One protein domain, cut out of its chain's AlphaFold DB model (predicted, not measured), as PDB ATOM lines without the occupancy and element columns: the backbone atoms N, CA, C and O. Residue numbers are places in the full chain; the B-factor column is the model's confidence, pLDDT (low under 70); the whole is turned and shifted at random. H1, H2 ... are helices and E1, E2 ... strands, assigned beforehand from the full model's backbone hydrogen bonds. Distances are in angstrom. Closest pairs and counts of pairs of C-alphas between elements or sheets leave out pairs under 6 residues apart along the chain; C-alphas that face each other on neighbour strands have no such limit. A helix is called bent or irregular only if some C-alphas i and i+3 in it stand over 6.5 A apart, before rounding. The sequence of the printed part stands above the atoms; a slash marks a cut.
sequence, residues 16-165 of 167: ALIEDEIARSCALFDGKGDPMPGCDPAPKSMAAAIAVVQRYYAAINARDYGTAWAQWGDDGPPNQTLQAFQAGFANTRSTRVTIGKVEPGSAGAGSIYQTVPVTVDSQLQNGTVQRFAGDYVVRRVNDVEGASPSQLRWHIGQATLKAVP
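Overview. This is residues 16 to 165 of the 167 residues of an uncharacterized protein of Sphingobium sp. ba1 (UniProt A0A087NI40). A long antiparallel sheet, bent and twisted, wraps round the helix H2, which lies in its hollow near the middle of the domain. On the side of H2 away from the sheet, H1 and H3 pack on it with parts of their length or of its own; H4 follows beyond H3, and the short H5 sits by the far end of H1. The printed part has 150 residues, with five named helices and five named strands in the order H1 H2 H3 H4 E1 E2 E3 E4 H5 E5, and its class is mixed, helices and strands. The sheet is branched at E3, whose neighbours are E1, E2 and E4, while E5 is beside E4. The whole is compact, with a radius of gyration of the C-alphas of 15.6 A, yet elongated in outline, spanning 52 by 30 by 28 A.

Along the chain. H1 is residues 16 to 29, 20.0 A long, and begins with C-alpha 16 at (195.228, 119.729, 14.658). H2, residues 46 to 61, is the longest helix at 23.4 A. H3 is residues 65 to 70 and H4 is residues 82 to 88. The strand E1 is residues 92 to 99, 19.9 A long, and E2 is residues 106 to 108. E3, residues 111 to 124, measures 36.9 A and bends by 57 degrees at residue 119; its C-alpha 124 is at (208.333, 128.441, 29.085). E4, residues 129 to 141, measures 37.0 A and bends by 55 degrees at residue 133. H5 is residues 149 to 152. E5, residues 155 to 164, measures 25.4 A, bends by 60 degrees at residue 158 and ends with C-alpha 164 at (199.764, 123.611, 41.385).

Arrangement. E2, E3 and E4 form a meander, each strand the antiparallel neighbour of the one before. E3 and E4 are a hairpin, with N 116 and O 136 at 2.8 A, within hydrogen-bond range. E2 and E3 are a hairpin too, with N 108 and O 111 at 2.8 A. E1 is antiparallel to E3, with N 96 and O 121 at 2.8 A. The pairing is staggered: E1, beside residues 118 to 124 of E3, and E2, beside residues 111 to 113, lie on one side of E3, and E4 is on the other side. E5 is antiparallel to E4, with N 160 and O 135 at 2.8 A. H2 is on the sheet; its closest C-alphas to E1 are those of Asn 61 and Ser 94, 5.6 A apart, and to E5 those of Val 52 and His 155, 6.5 A apart. H1 touches H2 with residues 16 to 20 alone, closest at the C-alphas of Ala 16 and Ala 59, 5.5 A apart; this helical hairpin has a shallow tilt of 29 degrees, opposite ways. H3 touches residues 55 to 60 of H2, closest at the C-alphas of Tyr 56 and Ala 68, 4.6 A apart. H4 touches H3 at a steep tilt of 58 degrees, with the C-alphas of Tyr 65 and Gln 86 closest at 6.3 A. H5 only grazes the sheet and touches H1, closest at the C-alphas of Leu 28 and Pro 149, 5.6 A apart. H1 and H4 are apart. Each O i to N i+4 pair is within hydrogen-bond range in H1, H3 and H4, and 11 of 12 are in H2; H5 is too short for such a pair.

Size, cuts and confidence. The two C-alphas farthest apart are those of Gly 33 and Asn 126, at 51.8 A. The long links are H1 to H2, residues 30 to 45, and H3 to H4, with 11 residues between them. The printed part has no cut. Its mean pLDDT is 93.3, and no printed residue is under 70; the mean over E2 is 77.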
ATOM      1  N   ALA A  16     196.382 119.266  13.913       89.62
ATOM      2  CA  ALA A  16     195.228 119.729  14.658       89.62
ATOM      3  C   ALA A  16     194.192 120.400  13.745       89.62
ATOM      4  O   ALA A  16     193.007 120.164  13.936       89.62
ATOM      5  N   LEU A  17     194.612 121.179  12.743       91.75
ATOM      6  CA  LEU A  17     193.697 121.786  11.775       91.75
ATOM      7  C   LEU A  17     192.963 120.716  10.960       91.75
ATOM      8  O   LEU A  17     191.741 120.743  10.856       91.75
ATOM      9  N   ILE A  18     193.699 119.746  10.412       90.62
ATOM     10  CA  ILE A  18     193.114 118.665   9.602       90.62
ATOM     11  C   ILE A  18     192.133 117.840  10.444       90.62
ATOM     12  O   ILE A  18     191.010 117.573  10.019       90.62
ATOM     13  N   GLU A  19     192.537 117.467  11.657       92.12
ATOM     14  CA  GLU A  19     191.683 116.757  12.606       92.12
ATOM     15  C   GLU A  19     190.445 117.579  12.994       92.12
ATOM     16  O   GLU A  19     189.373 117.001  13.195       92.12
ATOM     17  N   ASP A  20     190.564 118.909  13.098       93.56
ATOM     18  CA  ASP A  20     189.423 119.789  13.360       93.56
ATOM     19  C   ASP A  20     188.413 119.769  12.223       93.56
ATOM     20  O   ASP A  20     187.222 119.579  12.471       93.56
ATOM     21  N   GLU A  21     188.885 119.880  10.984       92.12
ATOM     22  CA  GLU A  21     188.020 119.866   9.808       92.12
ATOM     23  C   GLU A  21     187.301 118.525   9.626       92.12
ATOM     24  O   GLU A  21     186.106 118.496   9.310       92.12
ATOM     25  N   ILE A  22     187.990 117.410   9.895       91.38
ATOM     26  CA  ILE A  22     187.375 116.077   9.907       91.38
ATOM     27  C   ILE A  22     186.289 116.020  10.984       91.38
ATOM     28  O   ILE A  22     185.142 115.702  10.681       91.38
ATOM     29  N   ALA A  23     186.605 116.392  12.228       92.62
ATOM     30  CA  ALA A  23     185.638 116.344  13.322       92.62
ATOM     31  C   ALA A  23     184.424 117.260  13.080       92.62
ATOM     32  O   ALA A  23     183.293 116.871  13.376       92.62
ATOM     33  N   ARG A  24     184.640 118.452  12.509       91.12
ATOM     34  CA  ARG A  24     183.579 119.394  12.126       91.12
ATOM     35  C   ARG A  24     182.665 118.799  11.055       91.12
ATOM     36  O   ARG A  24     181.445 118.870  11.194       91.12
ATOM     37  N   SER A  25     183.242 118.181  10.027       90.88
ATOM     38  CA  SER A  25     182.489 117.516   8.958       90.88
ATOM     39  C   SER A  25     181.693 116.328   9.501       90.88
ATOM     40  O   SER A  25     180.488 116.235   9.278       90.88
ATOM     41  N   CYS A  26     182.326 115.476  10.306       92.19
ATOM     42  CA  CYS A  26     181.679 114.332  10.936       92.19
ATOM     43  C   CYS A  26     180.505 114.746  11.831       92.19
ATOM     44  O   CYS A  26     179.436 114.152  11.750       92.19
ATOM     45  N   ALA A  27     180.657 115.797  12.643       91.00
ATOM     46  CA  ALA A  27     179.570 116.308  13.478       91.00
ATOM     47  C   ALA A  27     178.404 116.891  12.660       91.00
ATOM     48  O   ALA A  27     177.254 116.786  13.079       91.00
ATOM     49  N   LEU A  28     178.679 117.491  11.497       89.12
ATOM     50  CA  LEU A  28     177.656 118.084  10.631       89.12
ATOM     51  C   LEU A  28     176.766 117.038   9.941       89.12
ATOM     52  O   LEU A  28     175.575 117.302   9.719       89.12
ATOM     53  N   PHE A  29     177.351 115.896   9.576       88.38
ATOM     54  CA  PHE A  29     176.684 114.805   8.856       88.38
ATOM     55  C   PHE A  29     176.239 113.645   9.755       88.38
ATOM     56  O   PHE A  29     175.567 112.735   9.276       88.38
ATOM     57  N   ASP A  30     176.562 113.683  11.048       87.38
ATOM     58  CA  ASP A  30     176.118 112.685  12.019       87.38
ATOM     59  C   ASP A  30     174.585 112.520  11.982       87.38
ATOM     60  O   ASP A  30     173.836 113.488  12.114       87.38
ATOM     61  N   GLY A  31     174.112 111.291  11.750       82.69
ATOM     62  CA  GLY A  31     172.684 110.971  11.629       82.69
ATOM     63  C   GLY A  31     171.999 111.408  10.323       82.69
ATOM     64  O   GLY A  31     170.793 111.205  10.189       82.69
ATOM     65  N   LYS A  32     172.726 111.974   9.347       84.25
ATOM     66  CA  LYS A  32     172.191 112.415   8.042       84.25
ATOM     67  C   LYS A  32     172.521 111.438   6.906       84.25
ATOM     68  O   LYS A  32     173.042 111.842   5.869       84.25
ATOM     69  N   GLY A  33     172.203 110.160   7.103       83.19
ATOM     70  CA  GLY A  33     172.447 109.084   6.136       83.19
ATOM     71  C   GLY A  33     173.411 108.026   6.666       83.19
ATOM     72  O   GLY A  33     173.496 107.816   7.878       83.19
ATOM     73  N   ASP A  34     174.113 107.353   5.755       83.44
ATOM     74  CA  ASP A  34     175.077 106.314   6.114       83.44
ATOM     75  C   ASP A  34     176.264 106.897   6.907       83.44
ATOM     76  O   ASP A  34     176.704 108.017   6.622       83.44
ATOM     77  N   PRO A  35     176.820 106.155   7.886       78.69
ATOM     78  CA  PRO A  35     177.984 106.602   8.642       78.69
ATOM     79  C   PRO A  35     179.166 106.933   7.724       78.69
ATOM     80  O   PRO A  35     179.603 106.105   6.924       78.69
ATOM     81  N   MET A  36     179.713 108.142   7.867       82.69
ATOM     82  CA  MET A  36     180.884 108.568   7.106       82.69
ATOM     83  C   MET A  36     182.139 107.810   7.596       82.69
ATOM     84  O   MET A  36     182.452 107.860   8.790       82.69
ATOM     85  N   PRO A  37     182.879 107.113   6.709       85.75
ATOM     86  CA  PRO A  37     184.123 106.445   7.080       85.75
ATOM     87  C   PRO A  37     185.164 107.434   7.617       85.75
ATOM     88  O   PRO A  37     185.306 108.534   7.089       85.75
ATOM     89  N   GLY A  38     185.925 107.029   8.638       84.94
ATOM     90  CA  GLY A  38     186.971 107.864   9.243       84.94
ATOM     91  C   GLY A  38     186.470 108.863  10.292       84.94
ATOM     92  O   GLY A  38     187.270 109.633  10.818       84.94
ATOM     93  N   CYS A  39     185.179 108.836  10.636       88.75
ATOM     94  CA  CYS A  39     184.608 109.620  11.732       88.75
ATOM     95  C   CYS A  39     184.809 108.957  13.099       88.75
ATOM     96  O   CYS A  39     183.851 108.700  13.832       88.75
ATOM     97  N   ASP A  40     186.073 108.712  13.435       88.56
ATOM     98  CA  ASP A  40     186.493 108.188  14.727       88.56
ATOM     99  C   ASP A  40     187.290 109.247  15.508       88.56
ATOM    100  O   ASP A  40     188.193 109.877  14.954       88.56
ATOM    101  N   PRO A  41     186.999 109.448  16.806       93.38
ATOM    102  CA  PRO A  41     185.902 108.832  17.554       93.38
ATOM    103  C   PRO A  41     184.521 109.341  17.104       93.38
ATOM    104  O   PRO A  41     184.392 110.463  16.614       93.38
ATOM    105  N   ALA A  42     183.476 108.542  17.354       91.88
ATOM    106  CA  ALA A  42     182.101 108.891  16.994       91.88
ATOM    107  C   ALA A  42     181.717 110.309  17.491       91.88
ATOM    108  O   ALA A  42     181.956 110.609  18.669       91.88
ATOM    109  N   PRO A  43     181.079 111.175  16.676       91.38
ATOM    110  CA  PRO A  43     180.963 112.616  16.959       91.38
ATOM    111  C   PRO A  43     180.248 112.988  18.264       91.38
ATOM    112  O   PRO A  43     180.517 114.031  18.861       91.38
ATOM    113  N   LYS A  44     179.308 112.153  18.720       90.69
ATOM    114  CA  LYS A  44     178.552 112.357  19.971       90.69
ATOM    115  C   LYS A  44     179.254 111.778  21.205       90.69
ATOM    116  O   LYS A  44     178.789 111.984  22.321       90.69
ATOM    117  N   SER A  45     180.337 111.027  21.021       92.94
ATOM    118  CA  SER A  45     180.959 110.247  22.091       92.94
ATOM    119  C   SER A  45     181.751 111.103  23.081       92.94
ATOM    120  O   SER A  45     182.237 112.191  22.765       92.94
ATOM    121  N   MET A  46     181.964 110.542  24.271       94.25
ATOM    122  CA  MET A  46     182.883 111.084  25.275       94.25
ATOM    123  C   MET A  46     184.324 111.187  24.746       94.25
ATOM    124  O   MET A  46     185.039 112.127  25.076       94.25
ATOM    125  N   ALA A  47     184.749 110.261  23.881       96.56
ATOM    126  CA  ALA A  47     186.069 110.323  23.259       96.56
ATOM    127  C   ALA A  47     186.206 111.535  22.319       96.56
ATOM    128  O   ALA A  47     187.238 112.201  22.341       96.56
ATOM    129  N   ALA A  48     185.157 111.884  21.563       96.12
ATOM    130  CA  ALA A  48     185.148 113.098  20.742       96.12
ATOM    131  C   ALA A  48     185.200 114.375  21.596       96.12
ATOM    132  O   ALA A  48     185.908 115.316  21.248       96.12
ATOM    133  N   ALA A  49     184.520 114.388  22.744       96.88
ATOM    134  CA  ALA A  49     184.617 115.476  23.716       96.88
ATOM    135  C   ALA A  49     186.049 115.646  24.270       96.88
ATOM    136  O   ALA A  49     186.563 116.762  24.329       96.88
ATOM    137  N   ILE A  50     186.720 114.544  24.621       98.19
ATOM    138  CA  ILE A  50     188.125 114.551  25.068       98.19
ATOM    139  C   ILE A  50     189.058 115.067  23.961       98.19
ATOM    140  O   ILE A  50     189.968 115.856  24.237       98.19
ATOM    141  N   ALA A  51     188.814 114.661  22.710       98.06
ATOM    142  CA  ALA A  51     189.635 115.039  21.564       98.06
ATOM    143  C   ALA A  51     189.701 116.562  21.352       98.06
ATOM    144  O   ALA A  51     190.743 117.059  20.936       98.06
ATOM    145  N   VAL A  52     188.656 117.320  21.709       98.38
ATOM    146  CA  VAL A  52     188.667 118.798  21.645       98.38
ATOM    147  C   VAL A  52     189.778 119.393  22.513       98.38
ATOM    148  O   VAL A  52     190.540 120.248  22.062       98.38
ATOM    149  N   VAL A  53     189.923 118.917  23.754       98.69
ATOM    150  CA  VAL A  53     190.946 119.423  24.686       98.69
ATOM    151  C   VAL A  53     192.346 118.994  24.245       98.69
ATOM    152  O   VAL A  53     193.295 119.773  24.317       98.69
ATOM    153  N   GLN A  54     192.490 117.769  23.738       98.50
ATOM    154  CA  GLN A  54     193.763 117.292  23.191       98.50
ATOM    155  C   GLN A  54     194.193 118.123  21.977       98.50
ATOM    156  O   GLN A  54     195.330 118.597  21.920       98.50
ATOM    157  N   ARG A  55     193.265 118.365  21.046       97.94
ATOM    158  CA  ARG A  55     193.494 119.170  19.846       97.94
ATOM    159  C   ARG A  55     193.821 120.619  20.181       97.94
ATOM    160  O   ARG A  55     194.723 121.184  19.572       97.94
ATOM    161  N   TYR A  56     193.159 121.196  21.183       98.56
ATOM    162  CA  TYR A  56     193.456 122.538  21.686       98.56
ATOM    163  C   TYR A  56     194.937 122.693  22.060       98.56
ATOM    164  O   TYR A  56     195.618 123.596  21.570       98.56
ATOM    165  N   TYR A  57     195.473 121.770  22.862       98.25
ATOM    166  CA  TYR A  57     196.884 121.806  23.259       98.25
ATOM    167  C   TYR A  57     197.845 121.412  22.130       98.25
ATOM    168  O   TYR A  57     198.938 121.977  22.031       98.25
ATOM    169  N   ALA A  58     197.446 120.499  21.239       96.88
ATOM    170  CA  ALA A  58     198.222 120.180  20.041       96.88
ATOM    171  C   ALA A  58     198.380 121.409  19.126       96.88
ATOM    172  O   ALA A  58     199.488 121.708  18.678       96.88
ATOM    173  N   ALA A  59     197.302 122.169  18.919       96.56
ATOM    174  CA  ALA A  59     197.299 123.398  18.136       96.56
ATOM    175  C   ALA A  59     198.177 124.493  18.776       96.56
ATOM    176  O   ALA A  59     199.003 125.096  18.091       96.56
ATOM    177  N   ILE A  60     198.111 124.679  20.104       96.62
ATOM    178  CA  ILE A  60     199.018 125.588  20.839       96.62
ATOM    179  C   ILE A  60     200.488 125.196  20.628       96.62
ATOM    180  O   ILE A  60     201.339 126.045  20.334       96.62
ATOM    181  N   ASN A  61     200.805 123.904  20.738       95.62
ATOM    182  CA  ASN A  61     202.161 123.403  20.517       95.62
ATOM    183  C   ASN A  61     202.647 123.638  19.082       95.62
ATOM    184  O   ASN A  61     203.814 123.974  18.896       95.62
ATOM    185  N   ALA A  62     201.751 123.539  18.100       94.62
ATOM    186  CA  ALA A  62     202.027 123.843  16.698       94.62
ATOM    187  C   ALA A  62     202.060 125.350  16.377       94.62
ATOM    188  O   ALA A  62     202.372 125.711  15.245       94.62
ATOM    189  N   ARG A  63     201.754 126.226  17.351       94.31
ATOM    190  CA  ARG A  63     201.543 127.678  17.164       94.31
ATOM    191  C   ARG A  63     200.386 128.011  16.216       94.31
ATOM    192  O   ARG A  63     200.276 129.135  15.736       94.31
ATOM    193  N   ASP A  64     199.489 127.052  16.014       95.50
ATOM    194  CA  ASP A  64     198.251 127.210  15.265       95.50
ATOM    195  C   ASP A  64     197.155 127.736  16.197       95.50
ATOM    196  O   ASP A  64     196.264 127.029  16.675       95.50
ATOM    197  N   TYR A  65     197.264 129.019  16.522       95.62
ATOM    198  CA  TYR A  65     196.341 129.647  17.456       95.62
ATOM    199  C   TYR A  65     194.937 129.836  16.881       95.62
ATOM    200  O   TYR A  65     194.004 129.988  17.662       95.62
ATOM    201  N   GLY A  66     194.779 129.810  15.554       95.12
ATOM    202  CA  GLY A  66     193.467 129.836  14.907       95.12
ATOM    203  C   GLY A  66     192.684 128.563  15.218       95.12
ATOM    204  O   GLY A  66     191.571 128.637  15.735       95.12
ATOM    205  N   THR A  67     193.302 127.397  15.022       95.94
ATOM    206  CA  THR A  67     192.680 126.110  15.371       95.94
ATOM    207  C   THR A  67     192.454 125.972  16.875       95.94
ATOM    208  O   THR A  67     191.404 125.485  17.300       95.94
ATOM    209  N   ALA A  68     193.405 126.429  17.703       97.44
ATOM    210  CA  ALA A  68     193.242 126.425  19.158       97.44
ATOM    211  C   ALA A  68     192.062 127.308  19.600       97.44
ATOM    212  O   ALA A  68     191.247 126.890  20.421       97.44
ATOM    213  N   TRP A  69     191.938 128.507  19.029       97.44
ATOM    214  CA  TRP A  69     190.806 129.405  19.254       97.44
ATOM    215  C   TRP A  69     189.484 128.745  18.859       97.44
ATOM    216  O   TRP A  69     188.556 128.706  19.663       97.44
ATOM    217  N   ALA A  70     189.429 128.127  17.677       96.19
ATOM    218  CA  ALA A  70     188.236 127.456  17.170       96.19
ATOM    219  C   ALA A  70     187.777 126.268  18.037       96.19
ATOM    220  O   ALA A  70     186.611 125.869  17.959       96.19
ATOM    221  N   GLN A  71     188.634 125.700  18.899       97.94
ATOM    222  CA  GLN A  71     188.201 124.682  19.869       97.94
ATOM    223  C   GLN A  71     187.211 125.230  20.903       97.94
ATOM    224  O   GLN A  71     186.475 124.445  21.488       97.94
ATOM    225  N   TRP A  72     187.149 126.546  21.109       97.69
ATOM    226  CA  TRP A  72     186.163 127.202  21.973       97.69
ATOM    227  C   TRP A  72     184.838 127.522  21.263       97.69
ATOM    228  O   TRP A  72     183.871 127.914  21.906       97.69
ATOM    229  N   GLY A  73     184.763 127.300  19.950       94.62
ATOM    230  CA  GLY A  73     183.646 127.727  19.107       94.62
ATOM    231  C   GLY A  73     183.995 128.975  18.296       94.62
ATOM    232  O   GLY A  73     185.125 129.461  18.350       94.62
ATOM    233  N   ASP A  74     183.027 129.471  17.523       90.75
ATOM    234  CA  ASP A  74     183.251 130.562  16.560       90.75
ATOM    235  C   ASP A  74     183.686 131.866  17.250       90.75
ATOM    236  O   ASP A  74     184.555 132.582  16.751       90.75
ATOM    237  N   ASP A  75     183.146 132.125  18.443       91.69
ATOM    238  CA  ASP A  75     183.428 133.329  19.231       91.69
ATOM    239  C   ASP A  75     184.704 133.220  20.081       91.69
ATOM    240  O   ASP A  75     185.149 134.207  20.669       91.69
ATOM    241  N   GLY A  76     185.320 132.035  20.137       95.38
ATOM    242  CA  GLY A  76     186.486 131.777  20.974       95.38
ATOM    243  C   GLY A  76     186.206 131.781  22.483       95.38
ATOM    244  O   GLY A  76     185.058 131.689  22.924       95.38
ATOM    245  N   PRO A  77     187.264 131.863  23.311       95.56
ATOM    246  CA  PRO A  77     187.128 131.998  24.755       95.56
ATOM    247  C   PRO A  77     186.398 133.297  25.142       95.56
ATOM    248  O   PRO A  77     186.654 134.352  24.553       95.56
ATOM    249  N   PRO A  78     185.550 133.272  26.185       92.06
ATOM    250  CA  PRO A  78     184.783 134.443  26.594       92.06
ATOM    251  C   PRO A  78     185.692 135.592  27.043       92.06
ATOM    252  O   PRO A  78     186.683 135.388  27.746       92.06
ATOM    253  N   ASN A  79     185.298 136.824  26.704       93.25
ATOM    254  CA  ASN A  79     185.989 138.066  27.082       93.25
ATOM    255  C   ASN A  79     187.445 138.164  26.596       93.25
ATOM    256  O   ASN A  79     188.254 138.876  27.195       93.25
ATOM    257  N   GLN A  80     187.790 137.464  25.517       95.19
ATOM    258  CA  GLN A  80     189.119 137.511  24.924       95.19
ATOM    259  C   GLN A  80     189.032 137.903  23.449       95.19
ATOM    260  O   GLN A  80     188.007 137.729  22.802       95.19
ATOM    261  N   THR A  81     190.116 138.457  22.909       97.06
ATOM    262  CA  THR A  81     190.310 138.607  21.460       97.06
ATOM    263  C   THR A  81     191.348 137.598  20.993       97.06
ATOM    264  O   THR A  81     192.214 137.199  21.778       97.06
ATOM    265  N   LEU A  82     191.329 137.223  19.709       96.31
ATOM    266  CA  LEU A  82     192.326 136.296  19.163       96.31
ATOM    267  C   LEU A  82     193.758 136.798  19.388       96.31
ATOM    268  O   LEU A  82     194.635 136.026  19.763       96.31
ATOM    269  N   GLN A  83     193.989 138.104  19.241       97.38
ATOM    270  CA  GLN A  83     195.296 138.704  19.493       97.38
ATOM    271  C   GLN A  83     195.725 138.567  20.962       97.38
ATOM    272  O   GLN A  83     196.865 138.194  21.234       97.38
ATOM    273  N   ALA A  84     194.826 138.835  21.917       97.69
ATOM    274  CA  ALA A  84     195.126 138.686  23.340       97.69
ATOM    275  C   ALA A  84     195.356 137.216  23.723       97.69
ATOM    276  O   ALA A  84     196.250 136.913  24.514       97.69
ATOM    277  N   PHE A  85     194.590 136.300  23.126       97.38
ATOM    278  CA  PHE A  85     194.779 134.860  23.273       97.38
ATOM    279  C   PHE A  85     196.167 134.428  22.786       97.38
ATOM    280  O   PHE A  85     196.914 133.811  23.540       97.38
ATOM    281  N   GLN A  86     196.560 134.829  21.573       97.19
ATOM    282  CA  GLN A  86     197.890 134.559  21.015       97.19
ATOM    283  C   GLN A  86     199.012 135.120  21.896       97.19
ATOM    284  O   GLN A  86     199.980 134.418  22.197       97.19
ATOM    285  N   ALA A  87     198.870 136.369  22.348       97.38
ATOM    286  CA  ALA A  87     199.849 137.026  23.211       97.38
ATOM    287  C   ALA A  87     200.040 136.285  24.545       97.38
ATOM    288  O   ALA A  87     201.167 136.184  25.032       97.38
ATOM    289  N   GLY A  88     198.971 135.700  25.100       96.06
ATOM    290  CA  GLY A  88     199.028 134.890  26.321       96.06
ATOM    291  C   GLY A  88     199.956 133.673  26.221       96.06
ATOM    292  O   GLY A  88     200.529 133.257  27.227       96.06
ATOM    293  N   PHE A  89     200.179 133.142  25.014       96.12
ATOM    294  CA  PHE A  89     201.059 131.993  24.773       96.12
ATOM    295  C   PHE A  89     202.453 132.367  24.252       96.12
ATOM    296  O   PHE A  89     203.269 131.472  24.039       96.12
ATOM    297  N   ALA A  90     202.782 133.655  24.099       95.06
ATOM    298  CA  ALA A  90     204.035 134.103  23.474       95.06
ATOM    299  C   ALA A  90     205.308 133.525  24.129       95.06
ATOM    300  O   ALA A  90     206.272 133.189  23.441       95.06
ATOM    301  N   ASN A  91     205.293 133.352  25.454       96.38
ATOM    302  CA  ASN A  91     206.416 132.796  26.218       96.38
ATOM    303  C   ASN A  91     206.338 131.277  26.422       96.38
ATOM    304  O   ASN A  91     207.219 130.702  27.061       96.38
ATOM    305  N   THR A  92     205.306 130.617  25.899       97.31
ATOM    306  CA  THR A  92     205.151 129.165  26.005       97.31
ATOM    307  C   THR A  92     206.044 128.493  24.970       97.31
ATOM    308  O   THR A  92     205.974 128.789  23.778       97.31
ATOM    309  N   ARG A  93     206.896 127.568  25.415       97.25
ATOM    310  CA  ARG A  93     207.714 126.716  24.547       97.25
ATOM    311  C   ARG A  93     206.946 125.464  24.147       97.25
ATOM    312  O   ARG A  93     206.842 125.168  22.959       97.25
ATOM    313  N   SER A  94     206.398 124.745  25.118       97.38
ATOM    314  CA  SER A  94     205.598 123.546  24.873       97.38
ATOM    315  C   SER A  94     204.630 123.292  26.018       97.38
ATOM    316  O   SER A  94     204.836 123.767  27.134       97.38
ATOM    317  N   THR A  95     203.589 122.527  25.728       97.75
ATOM    318  CA  THR A  95     202.592 122.066  26.684       97.75
ATOM    319  C   THR A  95     202.428 120.556  26.582       97.75
ATOM    320  O   THR A  95     202.575 119.966  25.508       97.75
ATOM    321  N   ARG A  96     202.094 119.917  27.696       98.06
ATOM    322  CA  ARG A  96     201.651 118.527  27.752       98.06
ATOM    323  C   ARG A  96     200.384 118.474  28.582       98.06
ATOM    324  O   ARG A  96     200.417 118.760  29.773       98.06
ATOM    325  N   VAL A  97     199.286 118.085  27.947       98.50
ATOM    326  CA  VAL A  97     198.030 117.807  28.638       98.50
ATOM    327  C   VAL A  97     197.937 116.319  28.959       98.50
ATOM    328  O   VAL A  97     198.213 115.469  28.115       98.50
ATOM    329  N   THR A  98     197.548 116.016  30.188       98.56
ATOM    330  CA  THR A  98     197.182 114.677  30.646       98.56
ATOM    331  C   THR A  98     195.701 114.698  30.979       98.56
ATOM    332  O   THR A  98     195.274 115.500  31.807       98.56
ATOM    333  N   ILE A  99     194.927 113.835  30.324       98.44
ATOM    334  CA  ILE A  99     193.492 113.694  30.576       98.44
ATOM    335  C   ILE A  99     193.306 112.784  31.792       98.44
ATOM    336  O   ILE A  99     193.855 111.683  31.837       98.44
ATOM    337  N   GLY A 100     192.568 113.264  32.791       97.88
ATOM    338  CA  GLY A 100     192.172 112.484  33.958       97.88
ATOM    339  C   GLY A 100     191.044 111.500  33.645       97.88
ATOM    340  O   GLY A 100     190.627 111.334  32.499       97.88
ATOM    341  N   LYS A 101     190.518 110.837  34.679       96.94
ATOM    342  CA  LYS A 101     189.352 109.963  34.516       96.94
ATOM    343  C   LYS A 101     188.133 110.804  34.136       96.94
ATOM    344  O   LYS A 101     187.748 111.702  34.879       96.94
ATOM    345  N   VAL A 102     187.531 110.487  32.997       96.12
ATOM    346  CA  VAL A 102     186.321 111.146  32.509       96.12
ATOM    347  C   VAL A 102     185.122 110.269  32.848       96.12
ATOM    348  O   VAL A 102     185.073 109.104  32.459       96.12
ATOM    349  N   GLU A 103     184.182 110.823  33.607       93.75
ATOM    350  CA  GLU A 103     182.896 110.181  33.899       93.75
ATOM    351  C   GLU A 103     181.876 110.514  32.800       93.75
ATOM    352  O   GLU A 103     182.035 111.536  32.126       93.75
ATOM    353  N   PRO A 104     180.818 109.706  32.610       90.00
ATOM    354  CA  PRO A 104     179.773 110.008  31.640       90.00
ATOM    355  C   PRO A 104     179.220 111.429  31.797       90.00
ATOM    356  O   PRO A 104     178.891 111.869  32.901       90.00
ATOM    357  N   GLY A 105     179.132 112.144  30.677       80.94
ATOM    358  CA  GLY A 105     178.601 113.499  30.625       80.94
ATOM    359  C   GLY A 105     177.117 113.594  30.988       80.94
ATOM    360  O   GLY A 105     176.401 112.598  31.107       80.94
ATOM    361  N   SER A 106     176.644 114.830  31.127       79.62
ATOM    362  CA  SER A 106     175.244 115.129  31.423       79.62
ATOM    363  C   SER A 106     174.534 115.664  30.183       79.62
ATOM    364  O   SER A 106     175.052 116.531  29.471       79.62
ATOM    365  N   ALA A 107     173.325 115.163  29.940       78.25
ATOM    366  CA  ALA A 107     172.411 115.736  28.965       78.25
ATOM    367  C   ALA A 107     171.583 116.846  29.636       78.25
ATOM    368  O   ALA A 107     170.915 116.618  30.642       78.25
ATOM    369  N   GLY A 108     171.624 118.050  29.069       72.69
ATOM    370  CA  GLY A 108     170.733 119.159  29.407       72.69
ATOM    371  C   GLY A 108     169.654 119.367  28.339       72.69
ATOM    372  O   GLY A 108     169.616 118.674  27.321       72.69
ATOM    373  N   ALA A 109     168.785 120.361  28.539       73.25
ATOM    374  CA  ALA A 109     167.780 120.737  27.546       73.25
ATOM    375  C   ALA A 109     168.456 121.216  26.242       73.25
ATOM    376  O   ALA A 109     169.025 122.304  26.184       73.25
ATOM    377  N   GLY A 110     168.425 120.371  25.206       81.31
ATOM    378  CA  GLY A 110     168.943 120.672  23.866       81.31
ATOM    379  C   GLY A 110     170.467 120.622  23.713       81.31
ATOM    380  O   GLY A 110     170.983 120.989  22.660       81.31
ATOM    381  N   SER A 111     171.231 120.200  24.724       89.44
ATOM    382  CA  SER A 111     172.699 120.135  24.638       89.44
ATOM    383  C   SER A 111     173.289 119.077  25.555       89.44
ATOM    384  O   SER A 111     172.702 118.738  26.577       89.44
ATOM    385  N   ILE A 112     174.473 118.586  25.206       92.00
ATOM    386  CA  ILE A 112     175.247 117.646  26.021       92.00
ATOM    387  C   ILE A 112     176.494 118.368  26.506       92.00
ATOM    388  O   ILE A 112     177.079 119.180  25.783       92.00
ATOM    389  N   TYR A 113     176.881 118.058  27.735       94.69
ATOM    390  CA  TYR A 113     178.069 118.578  28.385       94.69
ATOM    391  C   TYR A 113     178.955 117.426  28.832       94.69
ATOM    392  O   TYR A 113     178.466 116.420  29.347       94.69
ATOM    393  N   GLN A 114     180.260 117.604  28.682       97.12
ATOM    394  CA  GLN A 114     181.257 116.677  29.187       97.12
ATOM    395  C   GLN A 114     182.307 117.455  29.974       97.12
ATOM    396  O   GLN A 114     182.940 118.372  29.450       97.12
ATOM    397  N   THR A 115     182.502 117.068  31.230       97.88
ATOM    398  CA  THR A 115     183.631 117.540  32.036       97.88
ATOM    399  C   THR A 115     184.849 116.692  31.703       97.88
ATOM    400  O   THR A 115     184.759 115.466  31.719       97.88
ATOM    401  N   VAL A 116     185.970 117.336  31.394       98.50
ATOM    402  CA  VAL A 116     187.251 116.713  31.053       98.50
ATOM    403  C   VAL A 116     188.293 117.195  32.066       98.50
ATOM    404  O   VAL A 116     188.817 118.305  31.916       98.50
ATOM    405  N   PRO A 117     188.601 116.388  33.098       98.62
ATOM    406  CA  PRO A 117     189.646 116.715  34.055       98.62
ATOM    407  C   PRO A 117     191.015 116.658  33.393       98.62
ATOM    408  O   PRO A 117     191.293 115.756  32.598       98.62
ATOM    409  N   VAL A 118     191.888 117.599  33.733       98.75
ATOM    410  CA  VAL A 118     193.224 117.699  33.150       98.75
ATOM    411  C   VAL A 118     194.301 118.040  34.169       98.75
ATOM    412  O   VAL A 118     194.083 118.737  35.161       98.75
ATOM    413  N   THR A 119     195.514 117.596  33.860       98.62
ATOM    414  CA  THR A 119     196.759 118.198  34.349       98.62
ATOM    415  C   THR A 119     197.560 118.687  33.152       98.62
ATOM    416  O   THR A 119     197.696 117.970  32.161       98.62
ATOM    417  N   VAL A 120     198.075 119.907  33.227       98.44
ATOM    418  CA  VAL A 120     198.763 120.583  32.128       98.44
ATOM    419  C   VAL A 120     200.132 121.018  32.612       98.44
ATOM    420  O   VAL A 120     200.242 121.859  33.503       98.44
ATOM    421  N   ASP A 121     201.167 120.471  31.994       98.19
ATOM    422  CA  ASP A 121     202.542 120.918  32.166       98.19
ATOM    423  C   ASP A 121     202.896 121.890  31.045       98.19
ATOM    424  O   ASP A 121     202.768 121.554  29.868       98.19
ATOM    425  N   SER A 122     203.343 123.091  31.397       97.50
ATOM    426  CA  SER A 122     203.820 124.110  30.465       97.50
ATOM    427  C   SER A 122     205.298 124.372  30.705       97.50
ATOM    428  O   SER A 122     205.715 124.649  31.829       97.50
ATOM    429  N   GLN A 123     206.096 124.299  29.646       98.19
ATOM    430  CA  GLN A 123     207.473 124.767  29.654       98.19
ATOM    431  C   GLN A 123     207.523 126.126  28.969       98.19
ATOM    432  O   GLN A 123     207.085 126.263  27.826       98.19
ATOM    433  N   LEU A 124     208.093 127.118  29.642       97.56
ATOM    434  CA  LEU A 124     208.333 128.441  29.085       97.56
ATOM    435  C   LEU A 124     209.659 128.489  28.312       97.56
ATOM    436  O   LEU A 124     210.535 127.638  28.477       97.56
ATOM    437  N   GLN A 125     209.827 129.507  27.469       97.31
ATOM    438  CA  GLN A 125     211.038 129.698  26.656       97.31
ATOM    439  C   GLN A 125     212.316 129.846  27.498       97.31
ATOM    440  O   GLN A 125     213.390 129.439  27.066       97.31
ATOM    441  N   ASN A 126     212.201 130.372  28.720       96.81
ATOM    442  CA  ASN A 126     213.306 130.509  29.675       96.81
ATOM    443  C   ASN A 126     213.620 129.209  30.453       96.81
ATOM    444  O   ASN A 126     214.463 129.223  31.345       96.81
ATOM    445  N   GLY A 127     212.923 128.105  30.164       96.50
ATOM    446  CA  GLY A 127     213.092 126.819  30.838       96.50
ATOM    447  C   GLY A 127     212.243 126.623  32.097       96.50
ATOM    448  O   GLY A 127     212.192 125.499  32.595       96.50
ATOM    449  N   THR A 128     211.540 127.651  32.590       96.94
ATOM    450  CA  THR A 128     210.604 127.511  33.717       96.94
ATOM    451  C   THR A 128     209.513 126.496  33.380       96.94
ATOM    452  O   THR A 128     208.910 126.558  32.308       96.94
ATOM    453  N   VAL A 129     209.239 125.585  34.315       96.44
ATOM    454  CA  VAL A 129     208.123 124.640  34.236       96.44
ATOM    455  C   VAL A 129     207.001 125.121  35.145       96.44
ATOM    456  O   VAL A 129     207.230 125.494  36.293       96.44
ATOM    457  N   GLN A 130     205.784 125.114  34.618       97.12
ATOM    458  CA  GLN A 130     204.561 125.430  35.340       97.12
ATOM    459  C   GLN A 130     203.600 124.257  35.211       97.12
ATOM    460  O   GLN A 130     203.498 123.661  34.139       97.12
ATOM    461  N   ARG A 131     202.864 123.959  36.281       98.31
ATOM    462  CA  ARG A 131     201.817 122.944  36.265       98.31
ATOM    463  C   ARG A 131     200.477 123.545  36.638       98.31
ATOM    464  O   ARG A 131     200.373 124.336  37.576       98.31
ATOM    465  N   PHE A 132     199.446 123.111  35.929       98.44
ATOM    466  CA  PHE A 132     198.062 123.454  36.201       98.44
ATOM    467  C   PHE A 132     197.219 122.190  36.319       98.44
ATOM    468  O   PHE A 132     197.453 121.219  35.604       98.44
ATOM    469  N   ALA A 133     196.226 122.208  37.198       98.50
ATOM    470  CA  ALA A 133     195.232 121.149  37.314       98.50
ATOM    471  C   ALA A 133     193.829 121.752  37.388       98.50
ATOM    472  O   ALA A 133     193.644 122.856  37.911       98.50
ATOM    473  N   GLY A 134     192.848 121.033  36.857       98.38
ATOM    474  CA  GLY A 134     191.453 121.454  36.876       98.38
ATOM    475  C   GLY A 134     190.658 120.813  35.753       98.38
ATOM    476  O   GLY A 134     190.992 119.716  35.318       98.38
ATOM    477  N   ASP A 135     189.632 121.507  35.274       98.38
ATOM    478  CA  ASP A 135     188.633 120.930  34.381       98.38
ATOM    479  C   ASP A 135     188.345 121.825  33.179       98.38
ATOM    480  O   ASP A 135     188.285 123.056  33.277       98.38
ATOM    481  N   TYR A 136     188.091 121.178  32.046       98.56
ATOM    482  CA  TYR A 136     187.394 121.761  30.908       98.56
ATOM    483  C   TYR A 136     185.950 121.262  30.894       98.56
ATOM    484  O   TYR A 136     185.707 120.076  31.091       98.56
ATOM    485  N   VAL A 137     184.990 122.142  30.611       97.56
ATOM    486  CA  VAL A 137     183.623 121.741  30.260       97.56
ATOM    487  C   VAL A 137     183.449 121.978  28.772       97.56
ATOM    488  O   VAL A 137     183.444 123.123  28.311       97.56
ATOM    489  N   VAL A 138     183.309 120.891  28.021       97.44
ATOM    490  CA  VAL A 138     182.977 120.947  26.597       97.44
ATOM    491  C   VAL A 138     181.485 120.723  26.400       97.44
ATOM    492  O   VAL A 138     180.831 120.034  27.187       97.44
ATOM    493  N   ARG A 139     180.935 121.336  25.356       95.25
ATOM    494  CA  ARG A 139     179.506 121.386  25.062       95.25
ATOM    495  C   ARG A 139     179.252 121.117  23.587       95.25
ATOM    496  O   ARG A 139     180.048 121.514  22.744       95.25
ATOM    497  N   ARG A 140     178.108 120.507  23.278       93.94
ATOM    498  CA  ARG A 140     177.503 120.522  21.938       93.94
ATOM    499  C   ARG A 140     175.982 120.602  22.016       93.94
ATOM    500  O   ARG A 140     175.390 120.169  23.003       93.94
ATOM    501  N   VAL A 141     175.348 121.111  20.967       91.62
ATOM    502  CA  VAL A 141     173.891 121.086  20.775       91.62
ATOM    503  C   VAL A 141     173.445 119.708  20.260       91.62
ATOM    504  O   VAL A 141     174.173 119.038  19.519       91.62
ATOM    505  N   ASN A 142     172.253 119.275  20.682       82.12
ATOM    506  CA  ASN A 142     171.621 118.017  20.277       82.12
ATOM    507  C   ASN A 142     170.773 118.191  19.024       82.12
ATOM    508  O   ASN A 142     169.599 118.496  19.175       82.12
ATOM    509  N   ASP A 143     171.351 117.987  17.836       76.44
ATOM    510  CA  ASP A 143     170.676 117.836  16.530       76.44
ATOM    511  C   ASP A 143     169.394 118.675  16.340       76.44
ATOM    512  O   ASP A 143     168.419 118.226  15.738       76.44
ATOM    513  N   VAL A 144     169.384 119.898  16.879       78.25
ATOM    514  CA  VAL A 144     168.228 120.793  16.825       78.25
ATOM    515  C   VAL A 144     168.215 121.429  15.444       78.25
ATOM    516  O   VAL A 144     169.247 121.898  14.959       78.25
ATOM    517  N   GLU A 145     167.046 121.465  14.812       76.81
ATOM    518  CA  GLU A 145     166.869 122.163  13.543       76.81
ATOM    519  C   GLU A 145     167.291 123.638  13.676       76.81
ATOM    520  O   GLU A 145     166.921 124.326  14.626       76.81
ATOM    521  N   GLY A 146     168.119 124.108  12.740       80.25
ATOM    522  CA  GLY A 146     168.689 125.458  12.768       80.25
ATOM    523  C   GLY A 146     169.990 125.610  13.568       80.25
ATOM    524  O   GLY A 146     170.581 126.687  13.527       80.25
ATOM    525  N   ALA A 147     170.479 124.562  14.246       85.69
ATOM    526  CA  ALA A 147     171.795 124.599  14.879       85.69
ATOM    527  C   ALA A 147     172.914 124.748  13.832       85.69
ATOM    528  O   ALA A 147     172.939 124.050  12.813       85.69
ATOM    529  N   SER A 148     173.866 125.643  14.093       87.88
ATOM    530  CA  SER A 148     175.030 125.829  13.229       87.88
ATOM    531  C   SER A 148     175.973 124.612  13.287       87.88
ATOM    532  O   SER A 148     175.993 123.876  14.281       87.88
ATOM    533  N   PRO A 149     176.839 124.405  12.276       86.38
ATOM    534  CA  PRO A 149     177.876 123.372  12.341       86.38
ATOM    535  C   PRO A 149     178.781 123.493  13.580       86.38
ATOM    536  O   PRO A 149     179.178 122.482  14.160       86.38
ATOM    537  N   SER A 150     179.079 124.720  14.019       86.56
ATOM    538  CA  SER A 150     179.878 124.990  15.219       86.56
ATOM    539  C   SER A 150     179.154 124.620  16.515       86.56
ATOM    540  O   SER A 150     179.788 124.131  17.449       86.56
ATOM    541  N   GLN A 151     177.829 124.767  16.559       90.62
ATOM    542  CA  GLN A 151     176.999 124.332  17.682       90.62
ATOM    543  C   GLN A 151     176.848 122.807  17.743       90.62
ATOM    544  O   GLN A 151     176.747 122.251  18.836       90.62
ATOM    545  N   LEU A 152     176.831 122.126  16.593       91.69
ATOM    546  CA  LEU A 152     176.683 120.668  16.506       91.69
ATOM    547  C   LEU A 152     177.957 119.899  16.885       91.69
ATOM    548  O   LEU A 152     177.865 118.742  17.300       91.69
ATOM    549  N   ARG A 153     179.141 120.517  16.790       93.06
ATOM    550  CA  ARG A 153     180.398 119.928  17.281       93.06
ATOM    551  C   ARG A 153     180.630 120.227  18.759       93.06
ATOM    552  O   ARG A 153     180.189 121.247  19.290       93.06
ATOM    553  N   TRP A 154     181.390 119.347  19.405       96.88
ATOM    554  CA  TRP A 154     181.963 119.639  20.714       96.88
ATOM    555  C   TRP A 154     182.887 120.858  20.631       96.88
ATOM    556  O   TRP A 154     183.722 120.948  19.734       96.88
ATOM    557  N   HIS A 155     182.744 121.773  21.582       97.69
ATOM    558  CA  HIS A 155     183.626 122.920  21.775       97.69
ATOM    559  C   HIS A 155     183.765 123.228  23.268       97.69
ATOM    560  O   HIS A 155     182.905 122.868  24.074       97.69
ATOM    561  N   ILE A 156     184.859 123.874  23.657       98.25
ATOM    562  CA  ILE A 156     185.112 124.307  25.029       98.25
ATOM    563  C   ILE A 156     184.155 125.451  25.361       98.25
ATOM    564  O   ILE A 156     184.222 126.511  24.753       98.25
ATOM    565  N   GLY A 157     183.292 125.246  26.355       95.75
ATOM    566  CA  GLY A 157     182.447 126.306  26.906       95.75
ATOM    567  C   GLY A 157     183.062 126.969  28.138       95.75
ATOM    568  O   GLY A 157     182.856 128.155  28.379       95.75
ATOM    569  N   GLN A 158     183.829 126.212  28.927       96.88
ATOM    570  CA  GLN A 158     184.476 126.707  30.140       96.88
ATOM    571  C   GLN A 158     185.801 125.984  30.379       96.88
ATOM    572  O   GLN A 158     185.920 124.784  30.130       96.88
ATOM    573  N   ALA A 159     186.772 126.700  30.941       97.69
ATOM    574  CA  ALA A 159     187.964 126.113  31.536       97.69
ATOM    575  C   ALA A 159     188.161 126.669  32.946       97.69
ATOM    576  O   ALA A 159     187.965 127.857  33.202       97.69
ATOM    577  N   THR A 160     188.551 125.815  33.881       97.81
ATOM    578  CA  THR A 160     188.883 126.206  35.248       97.81
ATOM    579  C   THR A 160     190.149 125.475  35.646       97.81
ATOM    580  O   THR A 160     190.100 124.326  36.067       97.81
ATOM    581  N   LEU A 161     191.288 126.149  35.496       97.62
ATOM    582  CA  LEU A 161     192.609 125.614  35.810       97.62
ATOM    583  C   LEU A 161     193.239 126.414  36.944       97.62
ATOM    584  O   LEU A 161     193.138 127.641  36.985       97.62
ATOM    585  N   LYS A 162     193.917 125.724  37.858       98.06
ATOM    586  CA  LYS A 162     194.653 126.335  38.967       98.06
ATOM    587  C   LYS A 162     196.110 125.924  38.892       98.06
ATOM    588  O   LYS A 162     196.404 124.763  38.616       98.06
ATOM    589  N   ALA A 163     197.008 126.869  39.156       97.19
ATOM    590  CA  ALA A 163     198.417 126.553  39.326       97.19
ATOM    591  C   ALA A 163     198.584 125.606  40.522       97.19
ATOM    592  O   ALA A 163     197.987 125.816  41.580       97.19
ATOM    593  N   VAL A 164     199.395 124.572  40.343       97.56
ATOM    594  CA  VAL A 164     199.764 123.611  41.385       97.56
ATOM    595  C   VAL A 164     201.281 123.410  41.353       97.56
ATOM    596  O   VAL A 164     201.912 123.754  40.348       97.56
ATOM    597  N   PRO A 165     201.899 122.878  42.422       94.38
ATOM    598  CA  PRO A 165     203.327 122.585  42.406       94.38
ATOM    599  C   PRO A 165     203.718 121.720  41.198       94.38
ATOM    600  O   PRO A 165     203.088 120.695  40.915       94.38
TER     601      PRO A 165